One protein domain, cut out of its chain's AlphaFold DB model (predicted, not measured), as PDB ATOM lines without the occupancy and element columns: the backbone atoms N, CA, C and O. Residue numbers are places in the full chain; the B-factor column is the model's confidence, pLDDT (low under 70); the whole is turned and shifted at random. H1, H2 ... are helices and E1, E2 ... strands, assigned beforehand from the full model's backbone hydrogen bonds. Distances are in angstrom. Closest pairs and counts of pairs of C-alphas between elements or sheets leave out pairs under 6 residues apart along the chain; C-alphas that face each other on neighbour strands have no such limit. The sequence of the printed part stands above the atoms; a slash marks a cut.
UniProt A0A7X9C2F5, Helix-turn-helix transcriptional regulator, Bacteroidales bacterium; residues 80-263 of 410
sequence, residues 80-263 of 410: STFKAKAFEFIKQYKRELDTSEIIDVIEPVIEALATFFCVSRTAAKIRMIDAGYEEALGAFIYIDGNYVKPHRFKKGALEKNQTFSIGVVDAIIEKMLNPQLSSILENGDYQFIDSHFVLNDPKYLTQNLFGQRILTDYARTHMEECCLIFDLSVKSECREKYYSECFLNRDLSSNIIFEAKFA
ATOM      1  N   SER A  80    -103.645   3.521  -1.426       97.12
ATOM      2  CA  SER A  80    -104.611   4.346  -0.692       97.12
ATOM      3  C   SER A  80    -104.810   3.844   0.739       97.12
ATOM      4  O   SER A  80    -104.661   4.615   1.686       97.12
ATOM      5  N   THR A  81    -105.074   2.546   0.900       97.75
ATOM      6  CA  THR A  81    -105.232   1.896   2.209       97.75
ATOM      7  C   THR A  81    -103.955   1.997   3.037       97.75
ATOM      8  O   THR A  81    -104.014   2.312   4.223       97.75
ATOM      9  N   PHE A  82    -102.797   1.786   2.408       98.00
ATOM     10  CA  PHE A  82    -101.499   1.874   3.064       98.00
ATOM     11  C   PHE A  82    -101.237   3.281   3.602       98.00
ATOM     12  O   PHE A  82    -100.925   3.424   4.777       98.00
ATOM     13  N   LYS A  83    -101.439   4.330   2.791       98.19
ATOM     14  CA  LYS A  83    -101.281   5.725   3.240       98.19
ATOM     15  C   LYS A  83    -102.239   6.091   4.371       98.19
ATOM     16  O   LYS A  83    -101.827   6.754   5.318       98.19
ATOM     17  N   ALA A  84    -103.494   5.646   4.293       98.19
ATOM     18  CA  ALA A  84    -104.474   5.888   5.349       98.19
ATOM     19  C   ALA A  84    -104.032   5.260   6.681       98.19
ATOM     20  O   ALA A  84    -104.042   5.935   7.709       98.19
ATOM     21  N   LYS A  85    -103.576   4.002   6.648       98.31
ATOM     22  CA  LYS A  85    -103.092   3.294   7.838       98.31
ATOM     23  C   LYS A  85    -101.760   3.825   8.359       98.31
ATOM     24  O   LYS A  85    -101.607   3.970   9.564       98.31
ATOM     25  N   ALA A  86    -100.833   4.191   7.476       98.06
ATOM     26  CA  ALA A  86     -99.580   4.829   7.869       98.06
ATOM     27  C   ALA A  86     -99.851   6.152   8.599       98.06
ATOM     28  O   ALA A  86     -99.313   6.378   9.676       98.06
ATOM     29  N   PHE A  87    -100.747   6.994   8.073       98.00
ATOM     30  CA  PHE A  87    -101.144   8.237   8.737       98.00
ATOM     31  C   PHE A  87    -101.795   7.998  10.109       98.00
ATOM     32  O   PHE A  87    -101.480   8.706  11.064       98.00
ATOM     33  N   GLU A  88    -102.678   7.000  10.214       98.31
ATOM     34  CA  GLU A  88    -103.313   6.596  11.474       98.31
ATOM     35  C   GLU A  88    -102.268   6.202  12.528       98.31
ATOM     36  O   GLU A  88    -102.251   6.796  13.607       98.31
ATOM     37  N   PHE A  89    -101.353   5.287  12.193       98.56
ATOM     38  CA  PHE A  89    -100.315   4.825  13.116       98.56
ATOM     39  C   PHE A  89     -99.297   5.915  13.460       98.56
ATOM     40  O   PHE A  89     -98.960   6.070  14.629       98.56
ATOM     41  N   ILE A  90     -98.854   6.729  12.493       98.19
ATOM     42  CA  ILE A  90     -97.952   7.862  12.770       98.19
ATOM     43  C   ILE A  90     -98.602   8.812  13.778       98.19
ATOM     44  O   ILE A  90     -97.970   9.226  14.746       98.19
ATOM     45  N   LYS A  91     -99.877   9.157  13.570       97.88
ATOM     46  CA  LYS A  91    -100.610  10.054  14.468       97.88
ATOM     47  C   LYS A  91    -100.798   9.446  15.856       97.88
ATOM     48  O   LYS A  91    -100.752  10.183  16.836       97.88
ATOM     49  N   GLN A  92    -101.047   8.141  15.932       98.06
ATOM     50  CA  GLN A  92    -101.158   7.418  17.192       98.06
ATOM     51  C   GLN A  92     -99.829   7.454  17.959       98.06
ATOM     52  O   GLN A  92     -99.783   8.020  19.048       98.06
ATOM     53  N   TYR A  93     -98.742   6.954  17.369       98.00
ATOM     54  CA  TYR A  93     -97.455   6.848  18.059       98.00
ATOM     55  C   TYR A  93     -96.844   8.206  18.413       98.00
ATOM     56  O   TYR A  93     -96.263   8.337  19.484       98.00
ATOM     57  N   LYS A  94     -97.043   9.254  17.596       97.38
ATOM     58  CA  LYS A  94     -96.616  10.618  17.970       97.38
ATOM     59  C   LYS A  94     -97.299  11.128  19.237       97.38
ATOM     60  O   LYS A  94     -96.685  11.860  20.002       97.38
ATOM     61  N   ARG A  95     -98.566  10.757  19.459       97.00
ATOM     62  CA  ARG A  95     -99.308  11.123  20.678       97.00
ATOM     63  C   ARG A  95     -98.873  10.295  21.878       97.00
ATOM     64  O   ARG A  95     -98.811  10.832  22.972       97.00
ATOM     65  N   GLU A  96     -98.620   9.006  21.677       96.62
ATOM     66  CA  GLU A  96     -98.193   8.097  22.748       96.62
ATOM     67  C   GLU A  96     -96.776   8.415  23.243       96.62
ATOM     68  O   GLU A  96     -96.520   8.328  24.440       96.62
ATOM     69  N   LEU A  97     -95.878   8.811  22.335       94.81
ATOM     70  CA  LEU A  97     -94.476   9.123  22.627       94.81
ATOM     71  C   LEU A  97     -94.198  10.623  22.821       94.81
ATOM     72  O   LEU A  97     -93.048  10.992  23.030       94.81
ATOM     73  N   ASP A  98     -95.228  11.471  22.736       95.50
ATOM     74  CA  ASP A  98     -95.143  12.936  22.863       95.50
ATOM     75  C   ASP A  98     -94.011  13.565  22.022       95.50
ATOM     76  O   ASP A  98     -93.198  14.354  22.500       95.50
ATOM     77  N   THR A  99     -93.938  13.189  20.740       94.12
ATOM     78  CA  THR A  99     -92.902  13.659  19.802       94.12
ATOM     79  C   THR A  99     -93.507  14.262  18.537       94.12
ATOM     80  O   THR A  99     -94.500  13.779  17.979       94.12
ATOM     81  N   SER A 100     -92.884  15.334  18.042       92.00
ATOM     82  CA  SER A 100     -93.189  15.914  16.733       92.00
ATOM     83  C   SER A 100     -92.481  15.189  15.592       92.00
ATOM     84  O   SER A 100     -92.946  15.259  14.447       92.00
ATOM     85  N   GLU A 101     -91.396  14.472  15.878       92.69
ATOM     86  CA  GLU A 101     -90.495  13.935  14.869       92.69
ATOM     87  C   GLU A 101     -90.943  12.553  14.392       92.69
ATOM     88  O   GLU A 101     -91.318  11.672  15.160       92.69
ATOM     89  N   ILE A 102     -90.946  12.350  13.073       93.75
ATOM     90  CA  ILE A 102     -91.356  11.063  12.497       93.75
ATOM     91  C   ILE A 102     -90.320   9.962  12.751       93.75
ATOM     92  O   ILE A 102     -90.703   8.810  12.915       93.75
ATOM     93  N   ILE A 103     -89.032  10.307  12.823       94.94
ATOM     94  CA  ILE A 103     -87.943   9.341  13.028       94.94
ATOM     95  C   ILE A 103     -88.029   8.634  14.384       94.94
ATOM     96  O   ILE A 103     -87.553   7.513  14.507       94.94
ATOM     97  N   ASP A 104     -88.681   9.242  15.375       95.00
ATOM     98  CA  ASP A 104     -88.868   8.639  16.698       95.00
ATOM     99  C   ASP A 104     -90.010   7.614  16.719       95.00
ATOM    100  O   ASP A 104     -90.098   6.792  17.626       95.00
ATOM    101  N   VAL A 105     -90.883   7.642  15.707       96.81
ATOM    102  CA  VAL A 105     -92.054   6.755  15.604       96.81
ATOM    103  C   VAL A 105     -92.014   5.850  14.375       96.81
ATOM    104  O   VAL A 105     -92.879   4.994  14.213       96.81
ATOM    105  N   ILE A 106     -91.045   6.032  13.475       96.50
ATOM    106  CA  ILE A 106     -91.038   5.375  12.162       96.50
ATOM    107  C   ILE A 106     -90.943   3.852  12.280       96.50
ATOM    108  O   ILE A 106     -91.607   3.128  11.539       96.50
ATOM    109  N   GLU A 107     -90.167   3.360  13.239       96.00
ATOM    110  CA  GLU A 107     -89.976   1.933  13.474       96.00
ATOM    111  C   GLU A 107     -91.236   1.234  14.000       96.00
ATOM    112  O   GLU A 107     -91.698   0.308  13.324       96.00
ATOM    113  N   PRO A 108     -91.876   1.685  15.101       97.00
ATOM    114  CA  PRO A 108     -93.130   1.077  15.548       97.00
ATOM    115  C   PRO A 108     -94.263   1.238  14.522       97.00
ATOM    116  O   PRO A 108     -95.128   0.367  14.412       97.00
ATOM    117  N   VAL A 109     -94.250   2.299  13.702       98.06
ATOM    118  CA  VAL A 109     -95.174   2.446  12.562       98.06
ATOM    119  C   VAL A 109     -94.953   1.350  11.517       98.06
ATOM    120  O   VAL A 109     -95.922   0.737  11.067       98.06
ATOM    121  N   ILE A 110     -93.705   1.093  11.115       96.56
ATOM    122  CA  ILE A 110     -93.376   0.036  10.147       96.56
ATOM    123  C   ILE A 110     -93.794  -1.335  10.691       96.56
ATOM    124  O   ILE A 110     -94.360  -2.131   9.941       96.56
ATOM    125  N   GLU A 111     -93.558  -1.609  11.975       96.75
ATOM    126  CA  GLU A 111     -93.989  -2.859  12.607       96.75
ATOM    127  C   GLU A 111     -95.513  -2.997  12.615       96.75
ATOM    128  O   GLU A 111     -96.038  -4.015  12.161       96.75
ATOM    129  N   ALA A 112     -96.241  -1.950  13.016       97.88
ATOM    130  CA  ALA A 112     -97.703  -1.948  13.003       97.88
ATOM    131  C   ALA A 112     -98.277  -2.163  11.591       97.88
ATOM    132  O   ALA A 112     -99.246  -2.907  11.416       97.88
ATOM    133  N   LEU A 113     -97.664  -1.563  10.566       97.50
ATOM    134  CA  LEU A 113     -98.033  -1.783   9.165       97.50
ATOM    135  C   LEU A 113     -97.739  -3.217   8.720       97.50
ATOM    136  O   LEU A 113     -98.580  -3.830   8.061       97.50
ATOM    137  N   ALA A 114     -96.582  -3.766   9.090       94.44
ATOM    138  CA  ALA A 114     -96.223  -5.145   8.780       94.44
ATOM    139  C   ALA A 114     -97.226  -6.132   9.389       94.44
ATOM    140  O   ALA A 114     -97.695  -7.035   8.694       94.44
ATOM    141  N   THR A 115     -97.626  -5.913  10.645       95.38
ATOM    142  CA  THR A 115     -98.669  -6.696  11.313       95.38
ATOM    143  C   THR A 115    -100.029  -6.522  10.639       95.38
ATOM    144  O   THR A 115    -100.678  -7.519  10.337       95.38
ATOM    145  N   PHE A 116    -100.454  -5.288  10.351       96.75
ATOM    146  CA  PHE A 116    -101.763  -5.009   9.749       96.75
ATOM    147  C   PHE A 116    -101.925  -5.647   8.362       96.75
ATOM    148  O   PHE A 116    -102.982  -6.195   8.052       96.75
ATOM    149  N   PHE A 117    -100.885  -5.591   7.529       94.19
ATOM    150  CA  PHE A 117    -100.894  -6.176   6.185       94.19
ATOM    151  C   PHE A 117    -100.410  -7.634   6.146       94.19
ATOM    152  O   PHE A 117    -100.410  -8.243   5.076       94.19
ATOM    153  N   CYS A 118    -100.013  -8.207   7.287       91.19
ATOM    154  CA  CYS A 118     -99.455  -9.558   7.400       91.19
ATOM    155  C   CYS A 118     -98.282  -9.808   6.429       91.19
ATOM    156  O   CYS A 118     -98.217 -10.855   5.771       91.19
ATOM    157  N   VAL A 119     -97.368  -8.840   6.334       86.00
ATOM    158  CA  VAL A 119     -96.152  -8.878   5.504       86.00
ATOM    159  C   VAL A 119     -94.896  -8.846   6.379       86.00
ATOM    160  O   VAL A 119     -94.972  -8.673   7.592       86.00
ATOM    161  N   SER A 120     -93.713  -9.025   5.786       83.81
ATOM    162  CA  SER A 120     -92.462  -8.823   6.523       83.81
ATOM    163  C   SER A 120     -92.238  -7.341   6.850       83.81
ATOM    164  O   SER A 120     -92.665  -6.459   6.100       83.81
ATOM    165  N   ARG A 121     -91.493  -7.067   7.931       88.19
ATOM    166  CA  ARG A 121     -91.013  -5.717   8.286       88.19
ATOM    167  C   ARG A 121     -90.367  -5.018   7.092       88.19
ATOM    168  O   ARG A 121     -90.701  -3.884   6.768       88.19
ATOM    169  N   THR A 122     -89.496  -5.738   6.396       84.00
ATOM    170  CA  THR A 122     -88.812  -5.274   5.190       84.00
ATOM    171  C   THR A 122     -89.782  -4.857   4.085       84.00
ATOM    172  O   THR A 122     -89.633  -3.779   3.519       84.00
ATOM    173  N   ALA A 123     -90.812  -5.661   3.802       84.62
ATOM    174  CA  ALA A 123     -91.807  -5.321   2.786       84.62
ATOM    175  C   ALA A 123     -92.600  -4.061   3.169       84.62
ATOM    176  O   ALA A 123     -92.818  -3.197   2.319       84.62
ATOM    177  N   ALA A 124     -92.978  -3.915   4.444       91.94
ATOM    178  CA  ALA A 124     -93.640  -2.710   4.942       91.94
ATOM    179  C   ALA A 124     -92.730  -1.468   4.861       91.94
ATOM    180  O   ALA A 124     -93.186  -0.414   4.419       91.94
ATOM    181  N   LYS A 125     -91.439  -1.598   5.203       90.88
ATOM    182  CA  LYS A 125     -90.422  -0.538   5.062       90.88
ATOM    183  C   LYS A 125     -90.270  -0.093   3.604       90.88
ATOM    184  O   LYS A 125     -90.378   1.095   3.316       90.88
ATOM    185  N   ILE A 126     -90.097  -1.036   2.673       86.00
ATOM    186  CA  ILE A 126     -90.033  -0.737   1.231       86.00
ATOM    187  C   ILE A 126     -91.316  -0.026   0.790       86.00
ATOM    188  O   ILE A 126     -91.266   0.968   0.068       86.00
ATOM    189  N   ARG A 127     -92.480  -0.476   1.277       90.94
ATOM    190  CA  ARG A 127     -93.761   0.138   0.929       90.94
ATOM    191  C   ARG A 127     -93.937   1.556   1.477       90.94
ATOM    192  O   ARG A 127     -94.545   2.377   0.794       90.94
ATOM    193  N   MET A 128     -93.401   1.856   2.662       93.56
ATOM    194  CA  MET A 128     -93.333   3.220   3.207       93.56
ATOM    195  C   MET A 128     -92.570   4.151   2.262       93.56
ATOM    196  O   MET A 128     -93.088   5.208   1.896       93.56
ATOM    197  N   ILE A 129     -91.401   3.715   1.792       89.75
ATOM    198  CA  ILE A 129     -90.564   4.478   0.859       89.75
ATOM    199  C   ILE A 129     -91.306   4.689  -0.470       89.75
ATOM    200  O   ILE A 129     -91.458   5.824  -0.920       89.75
ATOM    201  N   ASP A 130     -91.882   3.624  -1.038       87.88
ATOM    202  CA  ASP A 130     -92.728   3.662  -2.243       87.88
ATOM    203  C   ASP A 130     -93.916   4.636  -2.118       87.88
ATOM    204  O   ASP A 130     -94.368   5.226  -3.104       87.88
ATOM    205  N   ALA A 131     -94.471   4.781  -0.913       92.62
ATOM    206  CA  ALA A 131     -95.584   5.680  -0.633       92.62
ATOM    207  C   ALA A 131     -95.148   7.148  -0.443       92.62
ATOM    208  O   ALA A 131     -96.017   8.031  -0.450       92.62
ATOM    209  N   GLY A 132     -93.841   7.412  -0.343       90.38
ATOM    210  CA  GLY A 132     -93.240   8.739  -0.209       90.38
ATOM    211  C   GLY A 132     -92.767   9.100   1.202       90.38
ATOM    212  O   GLY A 132     -92.475  10.270   1.430       90.38
ATOM    213  N   TYR A 133     -92.706   8.140   2.130       91.75
ATOM    214  CA  TYR A 133     -92.143   8.329   3.472       91.75
ATOM    215  C   TYR A 133     -90.646   7.990   3.450       91.75
ATOM    216  O   TYR A 133     -90.246   6.866   3.757       91.75
ATOM    217  N   GLU A 134     -89.822   8.941   3.010       88.69
ATOM    218  CA  GLU A 134     -88.371   8.752   2.844       88.69
ATOM    219  C   GLU A 134     -87.637   8.558   4.174       88.69
ATOM    220  O   GLU A 134     -86.578   7.944   4.201       88.69
ATOM    221  N   GLU A 135     -88.220   8.971   5.298       91.44
ATOM    222  CA  GLU A 135     -87.645   8.770   6.633       91.44
ATOM    223  C   GLU A 135     -87.538   7.287   7.007       91.44
ATOM    224  O   GLU A 135     -86.732   6.911   7.852       91.44
ATOM    225  N   ALA A 136     -88.296   6.418   6.328       91.88
ATOM    226  CA  ALA A 136     -88.133   4.976   6.448       91.88
ATOM    227  C   ALA A 136     -86.773   4.481   5.922       91.88
ATOM    228  O   ALA A 136     -86.380   3.374   6.278       91.88
ATOM    229  N   LEU A 137     -86.039   5.259   5.112       88.94
ATOM    230  CA  LEU A 137     -84.687   4.906   4.656       88.94
ATOM    231  C   LEU A 137     -83.728   4.725   5.836       88.94
ATOM    232  O   LEU A 137     -83.001   3.734   5.869       88.94
ATOM    233  N   GLY A 138     -83.792   5.627   6.817       90.38
ATOM    234  CA  GLY A 138     -82.931   5.621   7.998       90.38
ATOM    235  C   GLY A 138     -83.360   4.665   9.114       90.38
ATOM    236  O   GLY A 138     -82.711   4.642  10.149       90.38
ATOM    237  N   ALA A 139     -84.440   3.896   8.948       92.44
ATOM    238  CA  ALA A 139     -84.985   3.003   9.977       92.44
ATOM    239  C   ALA A 139     -84.444   1.566   9.863       92.44
ATOM    240  O   ALA A 139     -84.216   1.083   8.748       92.44
ATOM    241  N   PHE A 140     -84.320   0.839  10.979       89.38
ATOM    242  CA  PHE A 140     -83.842  -0.555  11.013       89.38
ATOM    243  C   PHE A 140     -82.535  -0.778  10.236       89.38
ATOM    244  O   PHE A 140     -82.431  -1.707   9.429       89.38
ATOM    245  N   ILE A 141     -81.563   0.114  10.420       89.00
ATOM    246  CA  ILE A 141     -80.234  -0.030   9.833       89.00
ATOM    247  C   ILE A 141     -79.349  -0.771  10.831       89.00
ATOM    248  O   ILE A 141     -79.214  -0.360  11.982       89.00
ATOM    249  N   TYR A 142     -78.730  -1.852  10.368       87.81
ATOM    250  CA  TYR A 142     -77.714  -2.593  11.099       87.81
ATOM    251  C   TYR A 142     -76.432  -2.644  10.274       87.81
ATOM    252  O   TYR A 142     -76.452  -2.960   9.081       87.81
ATOM    253  N   ILE A 143     -75.312  -2.304  10.905       85.12
ATOM    254  CA  ILE A 143     -73.992  -2.237  10.275       85.12
ATOM    255  C   ILE A 143     -73.005  -2.916  11.206       85.12
ATOM    256  O   ILE A 143     -72.952  -2.602  12.393       85.12
ATOM    257  N   ASP A 144     -72.255  -3.883  10.681       81.06
ATOM    258  CA  ASP A 144     -71.330  -4.714  11.461       81.06
ATOM    259  C   ASP A 144     -71.997  -5.345  12.702       81.06
ATOM    260  O   ASP A 144     -71.397  -5.459  13.767       81.06
ATOM    261  N   GLY A 145     -73.280  -5.710  12.580       79.38
ATOM    262  CA  GLY A 145     -74.090  -6.269  13.669       79.38
ATOM    263  C   GLY A 145     -74.619  -5.248  14.686       79.38
ATOM    264  O   GLY A 145     -75.413  -5.622  15.547       79.38
ATOM    265  N   ASN A 146     -74.245  -3.972  14.572       84.81
ATOM    266  CA  ASN A 146     -74.685  -2.906  15.469       84.81
ATOM    267  C   ASN A 146     -75.885  -2.159  14.894       84.81
ATOM    268  O   ASN A 146     -75.942  -1.875  13.699       84.81
ATOM    269  N   TYR A 147     -76.841  -1.840  15.759       90.00
ATOM    270  CA  TYR A 147     -78.015  -1.054  15.400       90.00
ATOM    271  C   TYR A 147     -77.671   0.434  15.322       90.00
ATOM    272  O   TYR A 147     -77.099   0.980  16.263       90.00
ATOM    273  N   VAL A 148     -78.075   1.073  14.225       91.56
ATOM    274  CA  VAL A 148     -77.917   2.507  13.979       91.56
ATOM    275  C   VAL A 148     -79.244   3.204  14.239       91.56
ATOM    276  O   VAL A 148     -80.284   2.769  13.735       91.56
ATOM    277  N   LYS A 149     -79.222   4.304  14.998       92.38
ATOM    278  CA  LYS A 149     -80.464   4.997  15.360       92.38
ATOM    279  C   LYS A 149     -81.183   5.568  14.132       92.38
ATOM    280  O   LYS A 149     -80.525   6.026  13.187       92.38
ATOM    281  N   PRO A 150     -82.529   5.650  14.165       94.50
ATOM    282  CA  PRO A 150     -83.285   6.179  13.049       94.50
ATOM    283  C   PRO A 150     -82.921   7.631  12.793       94.50
ATOM    284  O   PRO A 150     -82.881   8.450  13.717       94.50
ATOM    285  N   HIS A 151     -82.687   7.961  11.537       94.88
ATOM    286  CA  HIS A 151     -82.338   9.306  11.113       94.88
ATOM    287  C   HIS A 151     -83.046   9.645   9.806       94.88
ATOM    288  O   HIS A 151     -83.536   8.770   9.091       94.88
ATOM    289  N   ARG A 152     -83.125  10.932   9.492       94.31
ATOM    290  CA  ARG A 152     -83.616  11.414   8.204       94.31
ATOM    291  C   ARG A 152     -82.686  12.480   7.653       94.31
ATOM    292  O   ARG A 152     -81.840  13.025   8.356       94.31
ATOM    293  N   PHE A 153     -82.911  12.787   6.393       92.69
ATOM    294  CA  PHE A 153     -82.195  13.802   5.652       92.69
ATOM    295  C   PHE A 153     -83.150  14.485   4.684       92.69
ATOM    296  O   PHE A 153     -84.259  14.005   4.420       92.69
ATOM    297  N   LYS A 154     -82.720  15.621   4.148       91.38
ATOM    298  CA  LYS A 154     -83.460  16.331   3.111       91.38
ATOM    299  C   LYS A 154     -83.727  15.431   1.901       91.38
ATOM    300  O   LYS A 154     -82.846  14.744   1.389       91.38
ATOM    301  N   LYS A 155     -84.955  15.506   1.388       87.25
ATOM    302  CA  LYS A 155     -85.368  14.795   0.177       87.25
ATOM    303  C   LYS A 155     -84.426  15.088  -0.992       87.25
ATOM    304  O   LYS A 155     -84.210  16.248  -1.342       87.25
ATOM    305  N   GLY A 156     -83.922  14.023  -1.610       85.25
ATOM    306  CA  GLY A 156     -82.972  14.093  -2.720       85.25
ATOM    307  C   GLY A 156     -81.518  14.355  -2.317       85.25
ATOM    308  O   GLY A 156     -80.714  14.601  -3.206       85.25
ATOM    309  N   ALA A 157     -81.173  14.310  -1.023       87.81
ATOM    310  CA  ALA A 157     -79.783  14.424  -0.571       87.81
ATOM    311  C   ALA A 157     -78.925  13.188  -0.892       87.81
ATOM    312  O   ALA A 157     -77.708  13.306  -0.948       87.81
ATOM    313  N   LEU A 158     -79.548  12.022  -1.094       87.56
ATOM    314  CA  LEU A 158     -78.872  10.783  -1.474       87.56
ATOM    315  C   LEU A 158     -79.423  10.245  -2.793       87.56
ATOM    316  O   LEU A 158     -80.638  10.256  -3.031       87.56
ATOM    317  N   GLU A 159     -78.533   9.694  -3.612       85.31
ATOM    318  CA  GLU A 159     -78.906   8.803  -4.706       85.31
ATOM    319  C   GLU A 159     -79.346   7.419  -4.190       85.31
ATOM    320  O   GLU A 159     -79.188   7.066  -3.021       85.31
ATOM    321  N   LYS A 160     -79.922   6.589  -5.071       77.88
ATOM    322  CA  LYS A 160     -80.520   5.293  -4.683       77.88
ATOM    323  C   LYS A 160     -79.528   4.296  -4.080       77.88
ATOM    324  O   LYS A 160     -79.947   3.403  -3.349       77.88
ATOM    325  N   ASN A 161     -78.260   4.390  -4.457       82.31
ATOM    326  CA  ASN A 161     -77.172   3.541  -3.989       82.31
ATOM    327  C   ASN A 161     -76.284   4.261  -2.971       82.31
ATOM    328  O   ASN A 161     -75.204   3.763  -2.692       82.31
ATOM    329  N   GLN A 162     -76.698   5.406  -2.430       88.31
ATOM    330  CA  GLN A 162     -75.895   6.162  -1.476       88.31
ATOM    331  C   GLN A 162     -76.393   6.014  -0.041       88.31
ATOM    332  O   GLN A 162     -77.550   5.682   0.222       88.31
ATOM    333  N   THR A 163     -75.491   6.256   0.903       90.62
ATOM    334  CA  THR A 163     -75.740   6.189   2.343       90.62
ATOM    335  C   THR A 163     -74.847   7.175   3.084       90.62
ATOM    336  O   THR A 163     -73.732   7.447   2.655       90.62
ATOM    337  N   PHE A 164     -75.292   7.641   4.249       92.75
ATOM    338  CA  PHE A 164     -74.411   8.319   5.208       92.75
ATOM    339  C   PHE A 164     -73.674   7.332   6.126       92.75
ATOM    340  O   PHE A 164     -72.664   7.666   6.740       92.75
ATOM    341  N   SER A 165     -74.205   6.114   6.261       92.81
ATOM    342  CA  SER A 165     -73.722   5.129   7.225       92.81
ATOM    343  C   SER A 165     -72.740   4.125   6.611       92.81
ATOM    344  O   SER A 165     -73.084   3.465   5.624       92.81
ATOM    345  N   ILE A 166     -71.590   3.927   7.252       92.88
ATOM    346  CA  ILE A 166     -70.480   3.058   6.835       92.88
ATOM    347  C   ILE A 166     -69.997   2.190   8.012       92.88
ATOM    348  O   ILE A 166     -70.010   2.616   9.169       92.88
ATOM    349  N   GLY A 167     -69.606   0.944   7.723       90.94
ATOM    350  CA  GLY A 167     -69.042   0.022   8.716       90.94
ATOM    351  C   GLY A 167     -67.619   0.390   9.121       90.94
ATOM    352  O   GLY A 167     -66.928   1.103   8.407       90.94
ATOM    353  N   VAL A 168     -67.161  -0.111  10.265       90.75
ATOM    354  CA  VAL A 168     -65.820   0.166  10.799       90.75
ATOM    355  C   VAL A 168     -64.741  -0.362   9.854       90.75
ATOM    356  O   VAL A 168     -63.762   0.331   9.596       90.75
ATOM    357  N   VAL A 169     -64.927  -1.568   9.308       89.44
ATOM    358  CA  VAL A 169     -63.957  -2.180   8.384       89.44
ATOM    359  C   VAL A 169     -63.846  -1.363   7.102       89.44
ATOM    360  O   VAL A 169     -62.747  -0.959   6.728       89.44
ATOM    361  N   ASP A 170     -64.983  -1.069   6.469       90.81
ATOM    362  CA  ASP A 170     -65.022  -0.259   5.251       90.81
ATOM    363  C   ASP A 170     -64.480   1.156   5.520       90.81
ATOM    364  O   ASP A 170     -63.702   1.668   4.727       90.81
ATOM    365  N   ALA A 171     -64.786   1.767   6.670       92.44
ATOM    366  CA  ALA A 171     -64.268   3.082   7.051       92.44
ATOM    367  C   ALA A 171     -62.736   3.103   7.180       92.44
ATOM    368  O   ALA A 171     -62.098   4.072   6.763       92.44
ATOM    369  N   ILE A 172     -62.134   2.047   7.739       90.06
ATOM    370  CA  ILE A 172     -60.673   1.903   7.819       90.06
ATOM    371  C   ILE A 172     -60.083   1.735   6.417       90.06
ATOM    372  O   ILE A 172     -59.125   2.430   6.080       90.06
ATOM    373  N   ILE A 173     -60.662   0.852   5.597       89.56
ATOM    374  CA  ILE A 173     -60.207   0.598   4.223       89.56
ATOM    375  C   ILE A 173     -60.278   1.881   3.389       89.56
ATOM    376  O   ILE A 173     -59.282   2.268   2.780       89.56
ATOM    377  N   GLU A 174     -61.412   2.579   3.405       91.44
ATOM    378  CA  GLU A 174     -61.617   3.815   2.650       91.44
ATOM    379  C   GLU A 174     -60.675   4.920   3.118       91.44
ATOM    380  O   GLU A 174     -60.042   5.572   2.291       91.44
ATOM    381  N   LYS A 175     -60.494   5.094   4.432       89.50
ATOM    382  CA  LYS A 175     -59.529   6.068   4.963       89.50
ATOM    383  C   LYS A 175     -58.111   5.801   4.449       89.50
ATOM    384  O   LYS A 175     -57.349   6.737   4.242       89.50
ATOM    385  N   MET A 176     -57.738   4.537   4.285       86.19
ATOM    386  CA  MET A 176     -56.396   4.161   3.856       86.19
ATOM    387  C   MET A 176     -56.178   4.247   2.352       86.19
ATOM    388  O   MET A 176     -55.085   4.597   1.910       86.19
ATOM    389  N   LEU A 177     -57.186   3.863   1.572       88.19
ATOM    390  CA  LEU A 177     -57.069   3.741   0.124       88.19
ATOM    391  C   LEU A 177     -57.501   5.009  -0.613       88.19
ATOM    392  O   LEU A 177     -57.039   5.223  -1.733       88.19
ATOM    393  N   ASN A 178     -58.348   5.847  -0.008       89.25
ATOM    394  CA  ASN A 178     -58.848   7.077  -0.609       89.25
ATOM    395  C   ASN A 178     -58.105   8.315  -0.051       89.25
ATOM    396  O   ASN A 178     -58.346   8.721   1.091       89.25
ATOM    397  N   PRO A 179     -57.236   8.972  -0.848       87.81
ATOM    398  CA  PRO A 179     -56.469  10.131  -0.389       87.81
ATOM    399  C   PRO A 179     -57.328  11.348  -0.027       87.81
ATOM    400  O   PRO A 179     -56.925  12.144   0.820       87.81
ATOM    401  N   GLN A 180     -58.493  11.513  -0.665       87.88
ATOM    402  CA  GLN A 180     -59.405  12.619  -0.367       87.88
ATOM    403  C   GLN A 180     -60.054  12.421   1.000       87.88
ATOM    404  O   GLN A 180     -60.057  13.335   1.816       87.88
ATOM    405  N   LEU A 181     -60.535  11.209   1.286       89.00
ATOM    406  CA  LEU A 181     -61.080  10.912   2.605       89.00
ATOM    407  C   LEU A 181     -59.996  11.008   3.688       89.00
ATOM    408  O   LEU A 181     -60.246  11.592   4.740       89.00
ATOM    409  N   SER A 182     -58.785  10.492   3.437       88.25
ATOM    410  CA  SER A 182     -57.675  10.599   4.397       88.25
ATOM    411  C   SER A 182     -57.420  12.049   4.805       88.25
ATOM    412  O   SER A 182     -57.390  12.345   5.999       88.25
ATOM    413  N   SER A 183     -57.310  12.962   3.835       85.69
ATOM    414  CA  SER A 183     -56.994  14.368   4.111       85.69
ATOM    415  C   SER A 183     -58.097  15.084   4.897       85.69
ATOM    416  O   SER A 183     -57.794  15.865   5.797       85.69
ATOM    417  N   ILE A 184     -59.368  14.766   4.629       86.81
ATOM    418  CA  ILE A 184     -60.519  15.304   5.371       86.81
ATOM    419  C   ILE A 184     -60.523  14.809   6.829       86.81
ATOM    420  O   ILE A 184     -60.876  15.548   7.748       86.81
ATOM    421  N   LEU A 185     -60.120  13.558   7.069       88.50
ATOM    422  CA  LEU A 185     -60.129  12.950   8.406       88.50
ATOM    423  C   LEU A 185     -58.869  13.254   9.235       88.50
ATOM    424  O   LEU A 185     -58.862  13.023  10.445       88.50
ATOM    425  N   GLU A 186     -57.792  13.739   8.619       82.44
ATOM    426  CA  GLU A 186     -56.489  13.941   9.270       82.44
ATOM    427  C   GLU A 186     -56.507  14.987  10.388       82.44
ATOM    428  O   GLU A 186     -55.819  14.808  11.393       82.44
ATOM    429  N   ASN A 187     -57.313  16.040  10.254       79.88
ATOM    430  CA  ASN A 187     -57.343  17.146  11.218       79.88
ATOM    431  C   ASN A 187     -58.327  16.921  12.381       79.88
ATOM    432  O   ASN A 187     -58.310  17.660  13.365       79.88
ATOM    433  N   GLY A 188     -59.163  15.878  12.310       83.19
ATOM    434  CA  GLY A 188     -60.218  15.624  13.299       83.19
ATOM    435  C   GLY A 188     -61.468  16.478  13.115       83.19
ATOM    436  O   GLY A 188     -62.226  16.660  14.073       83.19
ATOM    437  N   ASP A 189     -61.671  16.973  11.892       86.44
ATOM    438  CA  ASP A 189     -62.852  17.727  11.467       86.44
ATOM    439  C   ASP A 189     -64.119  16.862  11.478       86.44
ATOM    440  O   ASP A 189     -65.220  17.372  11.667       86.44
ATOM    441  N   TYR A 190     -63.966  15.541  11.349       92.19
ATOM    442  CA  TYR A 190     -65.047  14.561  11.423       92.19
ATOM    443  C   TYR A 190     -64.766  13.512  12.501       92.19
ATOM    444  O   TYR A 190     -63.631  13.069  12.684       92.19
ATOM    445  N   GLN A 191     -65.821  13.075  13.190       93.00
ATOM    446  CA  GLN A 191     -65.793  11.981  14.161       93.00
ATOM    447  C   GLN A 191     -66.644  10.810  13.688       93.00
ATOM    448  O   GLN A 191     -67.688  11.000  13.068       93.00
ATOM    449  N   PHE A 192     -66.211   9.595  14.011       94.81
ATOM    450  CA  PHE A 192     -66.946   8.376  13.706       94.81
ATOM    451  C   PHE A 192     -67.925   8.046  14.843       94.81
ATOM    452  O   PHE A 192     -67.533   7.529  15.895       94.81
ATOM    453  N   ILE A 193     -69.204   8.369  14.646       93.38
ATOM    454  CA  ILE A 193     -70.277   8.243  15.642       93.38
ATOM    455  C   ILE A 193     -71.452   7.480  15.029       93.38
ATOM    456  O   ILE A 193     -71.944   7.848  13.969       93.38
ATOM    457  N   ASP A 194     -71.911   6.426  15.711       90.31
ATOM    458  CA  ASP A 194     -73.076   5.616  15.311       90.31
ATOM    459  C   ASP A 194     -73.013   5.140  13.843       90.31
ATOM    460  O   ASP A 194     -73.979   5.266  13.100       90.31
ATOM    461  N   SER A 195     -71.838   4.671  13.399       93.44
ATOM    462  CA  SER A 195     -71.550   4.277  12.007       93.44
ATOM    463  C   SER A 195     -71.621   5.404  10.965       93.44
ATOM    464  O   SER A 195     -71.841   5.136   9.788       93.44
ATOM    465  N   HIS A 196     -71.405   6.657  11.362       95.25
ATOM    466  CA  HIS A 196     -71.340   7.811  10.463       95.25
ATOM    467  C   HIS A 196     -70.070   8.623  10.706       95.25
ATOM    468  O   HIS A 196     -69.642   8.775  11.848       95.25
ATOM    469  N   PHE A 197     -69.509   9.218   9.653       95.38
ATOM    470  CA  PHE A 197     -68.554  10.315   9.807       95.38
ATOM    471  C   PHE A 197     -69.317  11.625   9.911       95.38
ATOM    472  O   PHE A 197     -69.959  12.031   8.947       95.38
ATOM    473  N   VAL A 198     -69.267  12.264  11.078       94.62
ATOM    474  CA  VAL A 198     -70.072  13.444  11.413       94.62
ATOM    475  C   VAL A 198     -69.155  14.605  11.747       94.62
ATOM    476  O   VAL A 198     -68.196  14.437  12.501       94.62
ATOM    477  N   LEU A 199     -69.460  15.781  11.205       92.50
ATOM    478  CA  LEU A 199     -68.707  16.999  11.463       92.50
ATOM    479  C   LEU A 199     -68.596  17.269  12.970       92.50
ATOM    480  O   LEU A 199     -69.584  17.231  13.709       92.50
ATOM    481  N   ASN A 200     -67.381  17.563  13.422       90.81
ATOM    482  CA  ASN A 200     -67.055  17.813  14.815       90.81
ATOM    483  C   ASN A 200     -67.463  19.229  15.246       90.81
ATOM    484  O   ASN A 200     -66.622  20.082  15.511       90.81
ATOM    485  N   ASP A 201     -68.770  19.463  15.325       90.31
ATOM    486  CA  ASP A 201     -69.349  20.725  15.778       90.31
ATOM    487  C   ASP A 201     -70.423  20.475  16.858       90.31
ATOM    488  O   ASP A 201     -71.209  19.527  16.723       90.31
ATOM    489  N   PRO A 202     -70.504  21.304  17.919       91.31
ATOM    490  CA  PRO A 202     -71.527  21.183  18.964       91.31
ATOM    491  C   PRO A 202     -72.978  21.227  18.462       91.31
ATOM    492  O   PRO A 202     -73.881  20.747  19.144       91.31
ATOM    493  N   LYS A 203     -73.228  21.785  17.270       93.88
ATOM    494  CA  LYS A 203     -74.537  21.733  16.605       93.88
ATOM    495  C   LYS A 203     -74.958  20.292  16.297       93.88
ATOM    496  O   LYS A 203     -76.146  19.969  16.375       93.88
ATOM    497  N   TYR A 204     -74.002  19.424  15.964       95.06
ATOM    498  CA  TYR A 204     -74.263  18.059  15.498       95.06
ATOM    499  C   TYR A 204     -73.904  16.977  16.516       95.06
ATOM    500  O   TYR A 204     -74.518  15.910  16.515       95.06
ATOM    501  N   LEU A 205     -72.943  17.248  17.401       94.69
ATOM    502  CA  LEU A 205     -72.466  16.304  18.407       94.69
ATOM    503  C   LEU A 205     -72.677  16.841  19.822       94.69
ATOM    504  O   LEU A 205     -72.334  17.977  20.133       94.69
ATOM    505  N   THR A 206     -73.172  15.979  20.704       94.88
ATOM    506  CA  THR A 206     -73.321  16.252  22.139       94.88
ATOM    507  C   THR A 206     -72.818  15.069  22.964       94.88
ATOM    508  O   THR A 206     -72.413  14.043  22.416       94.88
ATOM    509  N   GLN A 207     -72.809  15.208  24.286       92.38
ATOM    510  CA  GLN A 207     -72.504  14.129  25.219       92.38
ATOM    511  C   GLN A 207     -73.769  13.687  25.949       92.38
ATOM    512  O   GLN A 207     -74.582  14.511  26.365       92.38
ATOM    513  N   ASN A 208     -73.938  12.375  26.104       89.25
ATOM    514  CA  ASN A 208     -74.998  11.827  26.945       89.25
ATOM    515  C   ASN A 208     -74.621  11.890  28.440       89.25
ATOM    516  O   ASN A 208     -73.525  12.310  28.808       89.25
ATOM    517  N   LEU A 209     -75.522  11.426  29.314       84.94
ATOM    518  CA  LEU A 209     -75.304  11.382  30.770       84.94
ATOM    519  C   LEU A 209     -74.090  10.536  31.196       84.94
ATOM    520  O   LEU A 209     -73.585  10.708  32.300       84.94
ATOM    521  N   PHE A 210     -73.623   9.637  30.328       83.62
ATOM    522  CA  PHE A 210     -72.448   8.792  30.542       83.62
ATOM    523  C   PHE A 210     -71.177   9.379  29.900       83.62
ATOM    524  O   PHE A 210     -70.154   8.705  29.838       83.62
ATOM    525  N   GLY A 211     -71.233  10.613  29.385       82.31
ATOM    526  CA  GLY A 211     -70.105  11.287  28.740       82.31
ATOM    527  C   GLY A 211     -69.776  10.789  27.327       82.31
ATOM    528  O   GLY A 211     -68.790  11.243  26.739       82.31
ATOM    529  N   GLN A 212     -70.583   9.888  26.756       86.69
ATOM    530  CA  GLN A 212     -70.375   9.360  25.407       86.69
ATOM    531  C   GLN A 212     -70.836  10.374  24.364       86.69
ATOM    532  O   GLN A 212     -71.927  10.943  24.472       86.69
ATOM    533  N   ARG A 213     -70.020  10.561  23.324       89.88
ATOM    534  CA  ARG A 213     -70.367  11.386  22.164       89.88
ATOM    535  C   ARG A 213     -71.486  10.726  21.362       89.88
ATOM    536  O   ARG A 213     -71.351   9.587  20.919       89.88
ATOM    537  N   ILE A 214     -72.568  11.465  21.159       93.81
ATOM    538  CA  ILE A 214     -73.741  11.048  20.392       93.81
ATOM    539  C   ILE A 214     -74.176  12.163  19.436       93.81
ATOM    540  O   ILE A 214     -73.839  13.333  19.630       93.81
ATOM    541  N   LEU A 215     -74.952  11.791  18.418       95.06
ATOM    542  CA  LEU A 215     -75.639  12.747  17.550       95.06
ATOM    543  C   LEU A 215     -76.652  13.565  18.358       95.06
ATOM    544  O   LEU A 215     -77.356  13.018  19.210       95.06
ATOM    545  N   THR A 216     -76.752  14.858  18.060       95.75
ATOM    546  CA  THR A 216     -77.870  15.689  18.517       95.75
ATOM    547  C   THR A 216     -79.156  15.299  17.786       95.75
ATOM    548  O   THR A 216     -79.127  14.726  16.692       95.75
ATOM    549  N   ASP A 217     -80.308  15.669  18.348       94.38
ATOM    550  CA  ASP A 217     -81.595  15.500  17.660       94.38
ATOM    551  C   ASP A 217     -81.642  16.303  16.346       94.38
ATOM    552  O   ASP A 217     -82.250  15.878  15.359       94.38
ATOM    553  N   TYR A 218     -80.919  17.430  16.292       95.44
ATOM    554  CA  TYR A 218     -80.745  18.204  15.065       95.44
ATOM    555  C   TYR A 218     -79.987  17.404  13.999       95.44
ATOM    556  O   TYR A 218     -80.481  17.278  12.881       95.44
ATOM    557  N   ALA A 219     -78.833  16.815  14.335       95.81
ATOM    558  CA  ALA A 219     -78.061  15.998  13.394       95.81
ATOM    559  C   ALA A 219     -78.879  14.819  12.855       95.81
ATOM    560  O   ALA A 219     -78.956  14.635  11.645       95.81
ATOM    561  N   ARG A 220     -79.587  14.086  13.729       95.25
ATOM    562  CA  ARG A 220     -80.454  12.962  13.318       95.25
ATOM    563  C   ARG A 220     -81.550  13.355  12.327       95.25
ATOM    564  O   ARG A 220     -82.092  12.483  11.647       95.25
ATOM    565  N   THR A 221     -81.913  14.634  12.259       95.06
ATOM    566  CA  THR A 221     -82.940  15.148  11.346       95.06
ATOM    567  C   THR A 221     -82.385  15.885  10.123       95.06
ATOM    568  O   THR A 221     -83.178  16.207   9.234       95.06
ATOM    569  N   HIS A 222     -81.067  16.110  10.071       94.62
ATOM    570  CA  HIS A 222     -80.350  16.894   9.055       94.62
ATOM    571  C   HIS A 222     -78.995  16.250   8.715       94.62
ATOM    572  O   HIS A 222     -77.957  16.918   8.710       94.62
ATOM    573  N   MET A 223     -78.976  14.935   8.475       94.38
ATOM    574  CA  MET A 223     -77.723  14.199   8.247       94.38
ATOM    575  C   MET A 223     -76.930  14.751   7.051       94.38
ATOM    576  O   MET A 223     -75.703  14.742   7.075       94.38
ATOM    577  N   GLU A 224     -77.605  15.308   6.041       93.12
ATOM    578  CA  GLU A 224     -76.976  15.926   4.868       93.12
ATOM    579  C   GLU A 224     -76.130  17.169   5.180       93.12
ATOM    580  O   GLU A 224     -75.305  17.568   4.365       93.12
ATOM    581  N   GLU A 225     -76.338  17.814   6.333       91.69
ATOM    582  CA  GLU A 225     -75.560  18.996   6.716       91.69
ATOM    583  C   GLU A 225     -74.200  18.630   7.324       91.69
ATOM    584  O   GLU A 225     -73.279  19.455   7.315       91.69
ATOM    585  N   CYS A 226     -74.074  17.424   7.881       92.25
ATOM    586  CA  CYS A 226     -72.951  17.057   8.739       92.25
ATOM    587  C   CYS A 226     -72.295  15.712   8.429       92.25
ATOM    588  O   CYS A 226     -71.223  15.463   8.979       92.25
ATOM    589  N   CYS A 227     -72.899  14.849   7.612       94.12
ATOM    590  CA  CYS A 227     -72.380  13.511   7.343       94.12
ATOM    591  C   CYS A 227     -71.780  13.365   5.946       94.12
ATOM    592  O   CYS A 227     -72.304  13.901   4.974       94.12
ATOM    593  N   LEU A 228     -70.707  12.574   5.858       93.81
ATOM    594  CA  LEU A 228     -70.110  12.179   4.581       93.81
ATOM    595  C   LEU A 228     -70.971  11.128   3.868       93.81
ATOM    596  O   LEU A 228     -71.571  10.264   4.513       93.81
ATOM    597  N   ILE A 229     -71.000  11.196   2.539       93.31
ATOM    598  CA  ILE A 229     -71.758  10.290   1.670       93.31
ATOM    599  C   ILE A 229     -70.857   9.162   1.163       93.31
ATOM    600  O   ILE A 229     -69.709   9.391   0.772       93.31
ATOM    601  N   PHE A 230     -71.415   7.953   1.125       92.06
ATOM    602  CA  PHE A 230     -70.781   6.753   0.597       92.06
ATOM    603  C   PHE A 230     -71.664   6.069  -0.446       92.06
ATOM    604  O   PHE A 230     -72.869   5.909  -0.242       92.06
ATOM    605  N   ASP A 231     -71.051   5.606  -1.530       89.88
ATOM    606  CA  ASP A 231     -71.663   4.752  -2.538       89.88
ATOM    607  C   ASP A 231     -71.626   3.290  -2.078       89.88
ATOM    608  O   ASP A 231     -70.574   2.723  -1.780       89.88
ATOM    609  N   LEU A 232     -72.793   2.657  -2.035       85.19
ATOM    610  CA  LEU A 232     -72.956   1.249  -1.718       85.19
ATOM    611  C   LEU A 232     -72.798   0.391  -2.971       85.19
ATOM    612  O   LEU A 232     -73.447   0.599  -3.999       85.19
ATOM    613  N   SER A 233     -72.015  -0.670  -2.833       80.81
ATOM    614  CA  SER A 233     -71.964  -1.781  -3.776       80.81
ATOM    615  C   SER A 233     -72.180  -3.107  -3.043       80.81
ATOM    616  O   SER A 233     -72.019  -3.199  -1.831       80.81
ATOM    617  N   VAL A 234     -72.642  -4.136  -3.748       73.69
ATOM    618  CA  VAL A 234     -72.953  -5.444  -3.151       73.69
ATOM    619  C   VAL A 234     -71.781  -6.389  -3.418       73.69
ATOM    620  O   VAL A 234     -71.469  -6.629  -4.582       73.69
ATOM    621  N   LYS A 235     -71.159  -6.954  -2.370       66.00
ATOM    622  CA  LYS A 235     -70.003  -7.873  -2.506       66.00
ATOM    623  C   LYS A 235     -70.392  -9.275  -3.000       66.00
ATOM    624  O   LYS A 235     -69.550 -10.003  -3.516       66.00
ATOM    625  N   SER A 236     -71.648  -9.691  -2.829       56.31
ATOM    626  CA  SER A 236     -72.095 -11.044  -3.201       56.31
ATOM    627  C   SER A 236     -72.227 -11.241  -4.719       56.31
ATOM    628  O   SER A 236     -72.642 -10.317  -5.413       56.31
ATOM    629  N   GLU A 237     -72.059 -12.480  -5.207       46.06
ATOM    630  CA  GLU A 237     -72.378 -12.930  -6.584       46.06
ATOM    631  C   GLU A 237     -73.870 -12.777  -6.987       46.06
ATOM    632  O   GLU A 237     -74.318 -13.316  -8.004       46.06
ATOM    633  N   CYS A 238     -74.684 -12.053  -6.211       40.69
ATOM    634  CA  CYS A 238     -76.054 -11.724  -6.584       40.69
ATOM    635  C   CYS A 238     -76.052 -10.762  -7.778       40.69
ATOM    636  O   CYS A 238     -75.906  -9.549  -7.647       40.69
ATOM    637  N   ARG A 239     -76.222 -11.349  -8.966       42.44
ATOM    638  CA  ARG A 239     -76.251 -10.667 -10.260       42.44
ATOM    639  C   ARG A 239     -77.303  -9.552 -10.319       42.44
ATOM    640  O   ARG A 239     -78.509  -9.771 -10.355       42.44
ATOM    641  N   GLU A 240     -76.788  -8.342 -10.405       42.81
ATOM    642  CA  GLU A 240     -77.210  -7.137 -11.119       42.81
ATOM    643  C   GLU A 240     -78.662  -6.611 -11.209       42.81
ATOM    644  O   GLU A 240     -78.837  -5.514 -11.736       42.81
ATOM    645  N   LYS A 241     -79.736  -7.289 -10.774       43.81
ATOM    646  CA  LYS A 241     -81.099  -6.859 -11.204       43.81
ATOM    647  C   LYS A 241     -82.142  -6.591 -10.118       43.81
ATOM    648  O   LYS A 241     -83.287  -6.321 -10.461       43.81
ATOM    649  N   TYR A 242     -81.722  -6.525  -8.852       43.66
ATOM    650  CA  TYR A 242     -82.530  -6.030  -7.720       43.66
ATOM    651  C   TYR A 242     -81.841  -4.902  -6.917       43.66
ATOM    652  O   TYR A 242     -82.199  -4.646  -5.771       43.66
ATOM    653  N   TYR A 243     -80.866  -4.197  -7.515       45.28
ATOM    654  CA  TYR A 243     -79.994  -3.240  -6.810       45.28
ATOM    655  C   TYR A 243     -80.727  -2.236  -5.910       45.28
ATOM    656  O   TYR A 243     -80.347  -2.091  -4.755       45.28
ATOM    657  N   SER A 244     -81.796  -1.584  -6.379       47.72
ATOM    658  CA  SER A 244     -82.437  -0.515  -5.597       47.72
ATOM    659  C   SER A 244     -83.153  -0.998  -4.335       47.72
ATOM    660  O   SER A 244     -83.227  -0.252  -3.369       47.72
ATOM    661  N   GLU A 245     -83.688  -2.221  -4.333       52.53
ATOM    662  CA  GLU A 245     -84.363  -2.784  -3.155       52.53
ATOM    663  C   GLU A 245     -83.359  -3.464  -2.214       52.53
ATOM    664  O   GLU A 245     -83.562  -3.471  -1.002       52.53
ATOM    665  N   CYS A 246     -82.236  -3.965  -2.744       52.84
ATOM    666  CA  CYS A 246     -81.168  -4.547  -1.934       52.84
ATOM    667  C   CYS A 246     -80.570  -3.531  -0.957       52.84
ATOM    668  O   CYS A 246     -80.441  -3.860   0.216       52.84
ATOM    669  N   PHE A 247     -80.284  -2.292  -1.377       57.00
ATOM    670  CA  PHE A 247     -79.711  -1.265  -0.485       57.00
ATOM    671  C   PHE A 247     -80.613  -0.899   0.708       57.00
ATOM    672  O   PHE A 247     -80.133  -0.384   1.717       57.00
ATOM    673  N   LEU A 248     -81.909  -1.217   0.632       58.12
ATOM    674  CA  LEU A 248     -82.876  -1.015   1.716       58.12
ATOM    675  C   LEU A 248     -82.856  -2.154   2.753       58.12
ATOM    676  O   LEU A 248     -83.320  -1.967   3.885       58.12
ATOM    677  N   ASN A 249     -82.287  -3.308   2.385       59.84
ATOM    678  CA  ASN A 249     -82.212  -4.542   3.170       59.84
ATOM    679  C   ASN A 249     -80.927  -4.616   4.002       59.84
ATOM    680  O   ASN A 249     -80.158  -5.575   3.907       59.84
ATOM    681  N   ARG A 250     -80.724  -3.605   4.850       61.53
ATOM    682  CA  ARG A 250     -79.643  -3.539   5.853       61.53
ATOM    683  C   ARG A 250     -80.107  -4.006   7.234       61.53
ATOM    684  O   ARG A 250     -79.688  -3.478   8.254       61.53
ATOM    685  N   ASP A 251     -81.047  -4.942   7.247       60.84
ATOM    686  CA  ASP A 251     -81.576  -5.536   8.471       60.84
ATOM    687  C   ASP A 251     -80.585  -6.577   9.023       60.84
ATOM    688  O   ASP A 251     -79.875  -7.215   8.247       60.84
ATOM    689  N   LEU A 252     -80.576  -6.805  10.337       51.94
ATOM    690  CA  LEU A 252     -79.709  -7.774  11.018       51.94
ATOM    691  C   LEU A 252     -79.841  -9.195  10.445       51.94
ATOM    692  O   LEU A 252     -78.882  -9.959  10.435       51.94
ATOM    693  N   SER A 253     -81.029  -9.561   9.957       54.94
ATOM    694  CA  SER A 253     -81.294 -10.874   9.355       54.94
ATOM    695  C   SER A 253     -80.909 -10.977   7.872       54.94
ATOM    696  O   SER A 253     -81.216 -11.985   7.233       54.94
ATOM    697  N   SER A 254     -80.339  -9.922   7.281       62.19
ATOM    698  CA  SER A 254     -79.949  -9.890   5.871       62.19
ATOM    699  C   SER A 254     -78.590 -10.557   5.670       62.19
ATOM    700  O   SER A 254     -77.608 -10.185   6.300       62.19
ATOM    701  N   ASN A 255     -78.508 -11.503   4.733       57.72
ATOM    702  CA  ASN A 255     -77.241 -12.131   4.337       57.72
ATOM    703  C   ASN A 255     -76.483 -11.318   3.264       57.72
ATOM    704  O   ASN A 255     -75.523 -11.819   2.678       57.72
ATOM    705  N   ILE A 256     -76.943 -10.103   2.935       63.22
ATOM    706  CA  ILE A 256     -76.331  -9.263   1.899       63.22
ATOM    707  C   ILE A 256     -75.194  -8.452   2.523       63.22
ATOM    708  O   ILE A 256     -75.421  -7.638   3.413       63.22
ATOM    709  N   ILE A 257     -73.981  -8.654   2.010       67.81
ATOM    710  CA  ILE A 257     -72.798  -7.888   2.408       67.81
ATOM    711  C   ILE A 257     -72.639  -6.710   1.447       67.81
ATOM    712  O   ILE A 257     -72.515  -6.902   0.231       67.81
ATOM    713  N   PHE A 258     -72.631  -5.503   2.004       73.62
ATOM    714  CA  PHE A 258     -72.370  -4.268   1.272       73.62
ATOM    715  C   PHE A 258     -70.911  -3.840   1.438       73.62
ATOM    716  O   PHE A 258     -70.278  -4.155   2.440       73.62
ATOM    717  N   GLU A 259     -70.400  -3.138   0.434       80.12
ATOM    718  CA  GLU A 259     -69.185  -2.333   0.497       80.12
ATOM    719  C   GLU A 259     -69.589  -0.869   0.359       80.12
ATOM    720  O   GLU A 259     -70.275  -0.523  -0.607       80.12
ATOM    721  N   ALA A 260     -69.170  -0.027   1.295       83.06
ATOM    722  CA  ALA A 260     -69.324   1.419   1.196       83.06
ATOM    723  C   ALA A 260     -68.023   2.058   0.690       83.06
ATOM    724  O   ALA A 260     -66.963   1.826   1.267       83.06
ATOM    725  N   LYS A 261     -68.112   2.876  -0.363       86.50
ATOM    726  CA  LYS A 261     -66.990   3.643  -0.926       86.50
ATOM    727  C   LYS A 261     -67.242   5.129  -0.803       86.50
ATOM    728  O   LYS A 261     -68.378   5.556  -0.959       86.50
ATOM    729  N   PHE A 262     -66.219   5.918  -0.503       86.75
ATOM    730  CA  PHE A 262     -66.371   7.363  -0.370       86.75
ATOM    731  C   PHE A 262     -66.858   7.977  -1.688       86.75
ATOM    732  O   PHE A 262     -66.265   7.728  -2.736       86.75
ATOM    733  N   ALA A 263     -67.949   8.745  -1.633       80.69
ATOM    734  CA  ALA A 263     -68.569   9.302  -2.828       80.69
ATOM    735  C   ALA A 263     -67.830  10.560  -3.317       80.69
ATOM    736  O   ALA A 263     -67.469  11.432  -2.525       80.69
TER     737      ALA A 263
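This is residues 80 to 263 of the 410 residues of the protein "Helix-turn-helix transcriptional regulator" of Bacteroidales bacterium (UniProt A0A7X9C2F5). What is the main picture? Two lobes: in one, H1, H2 and H3 pack crosswise; the other gathers three separate two-stranded sheets, E7 E8, E3 E4 and E5 E6, with H5 packed on E8, H6 at the far end, and short H7 and H8. H4, the hairpin E1 E2 and unnamed residues 149 to 167 lie between the lobes. What is the make-up? The 184 printed residues include nine named helices and eight named strands, in the order H1 H2 H3 H4 E1 E2 H5 H6 E3 E4 E5 E6 H7 H8 E7 H9 E8; the class is mixed, helices and strands, and each sheet is antiparallel. The whole is compact, with a radius of gyration of the C-alphas of 17.0 A and spans of 50 by 45 by 28 A.

Where are the strands? E7 is residues 230 to 234, 12.9 A, and E8 is 258 to 262, 13.2 A, ending at C-alpha 262 (-66.371, 7.363, -0.370). E1 is 141 to 143, E2 146 to 148, E3 190 to 193, E4 196 to 199, E5 205 to 207 and E6 213 to 215. Where are the helices? H1, residues 80 to 96, begins at C-alpha 80 (-104.611, 4.346, -0.692) and measures 24.6 A; H2 is 106 to 117, 16.3 A, H3 121 to 131, 15.2 A, and H5 168 to 177, 14.3 A. H4 is 134 to 138, H6 179 to 186, H7 217 to 221, H8 223 to 226 and H9 243 to 246.

What surrounds E7 and E8? They are antiparallel at 151 degrees, with N 231 and O 261 2.7 A apart; residues 162 to 163 pair antiparallel with 230 to 231 of E7. The closest C-alphas of H5 and E8, Asp 170 and Ala 260, are 6.1 A apart; H5 and H6 touch only at the corner, closest at Lys 175 and Ser 182, 4.9 A. How do the other strands lie? In the hairpin E3 and E4, N 191 and O 198 are 2.8 A apart; Ile 193 of E3 and Ile 214 of E6 have the closest C-alphas of those strands, 6.5 A. How do the first helices meet? H1 and H2 touch at a steep tilt of 46 degrees, opposite ways, closest at the C-alphas of Phe 89 and Val 109, 5.7 A. H2 touches H3 about perpendicular, 78 degrees, with residues 110 to 114 alone, closest at the C-alphas of Ala 114 and Ala 124, 5.2 A. What do the helix backbones show? Every O i to N i+4 pair is within hydrogen-bond range in H1, H2, H3, H5, H6 and H7; H4 has 0 of 1, but 2 of 2 O i to N i+3 pairs, and H8 and H9 are too short for an O i to N i+4 pair.

How far does it reach? The two C-alphas farthest apart, Thr 81 and Asn 187, are 51.1 A apart. Is it continuous and confident? The printed part has no cut; the links E2 to H5 and H9 to E8 are long, and residues 235 to 257 have pLDDT under 70.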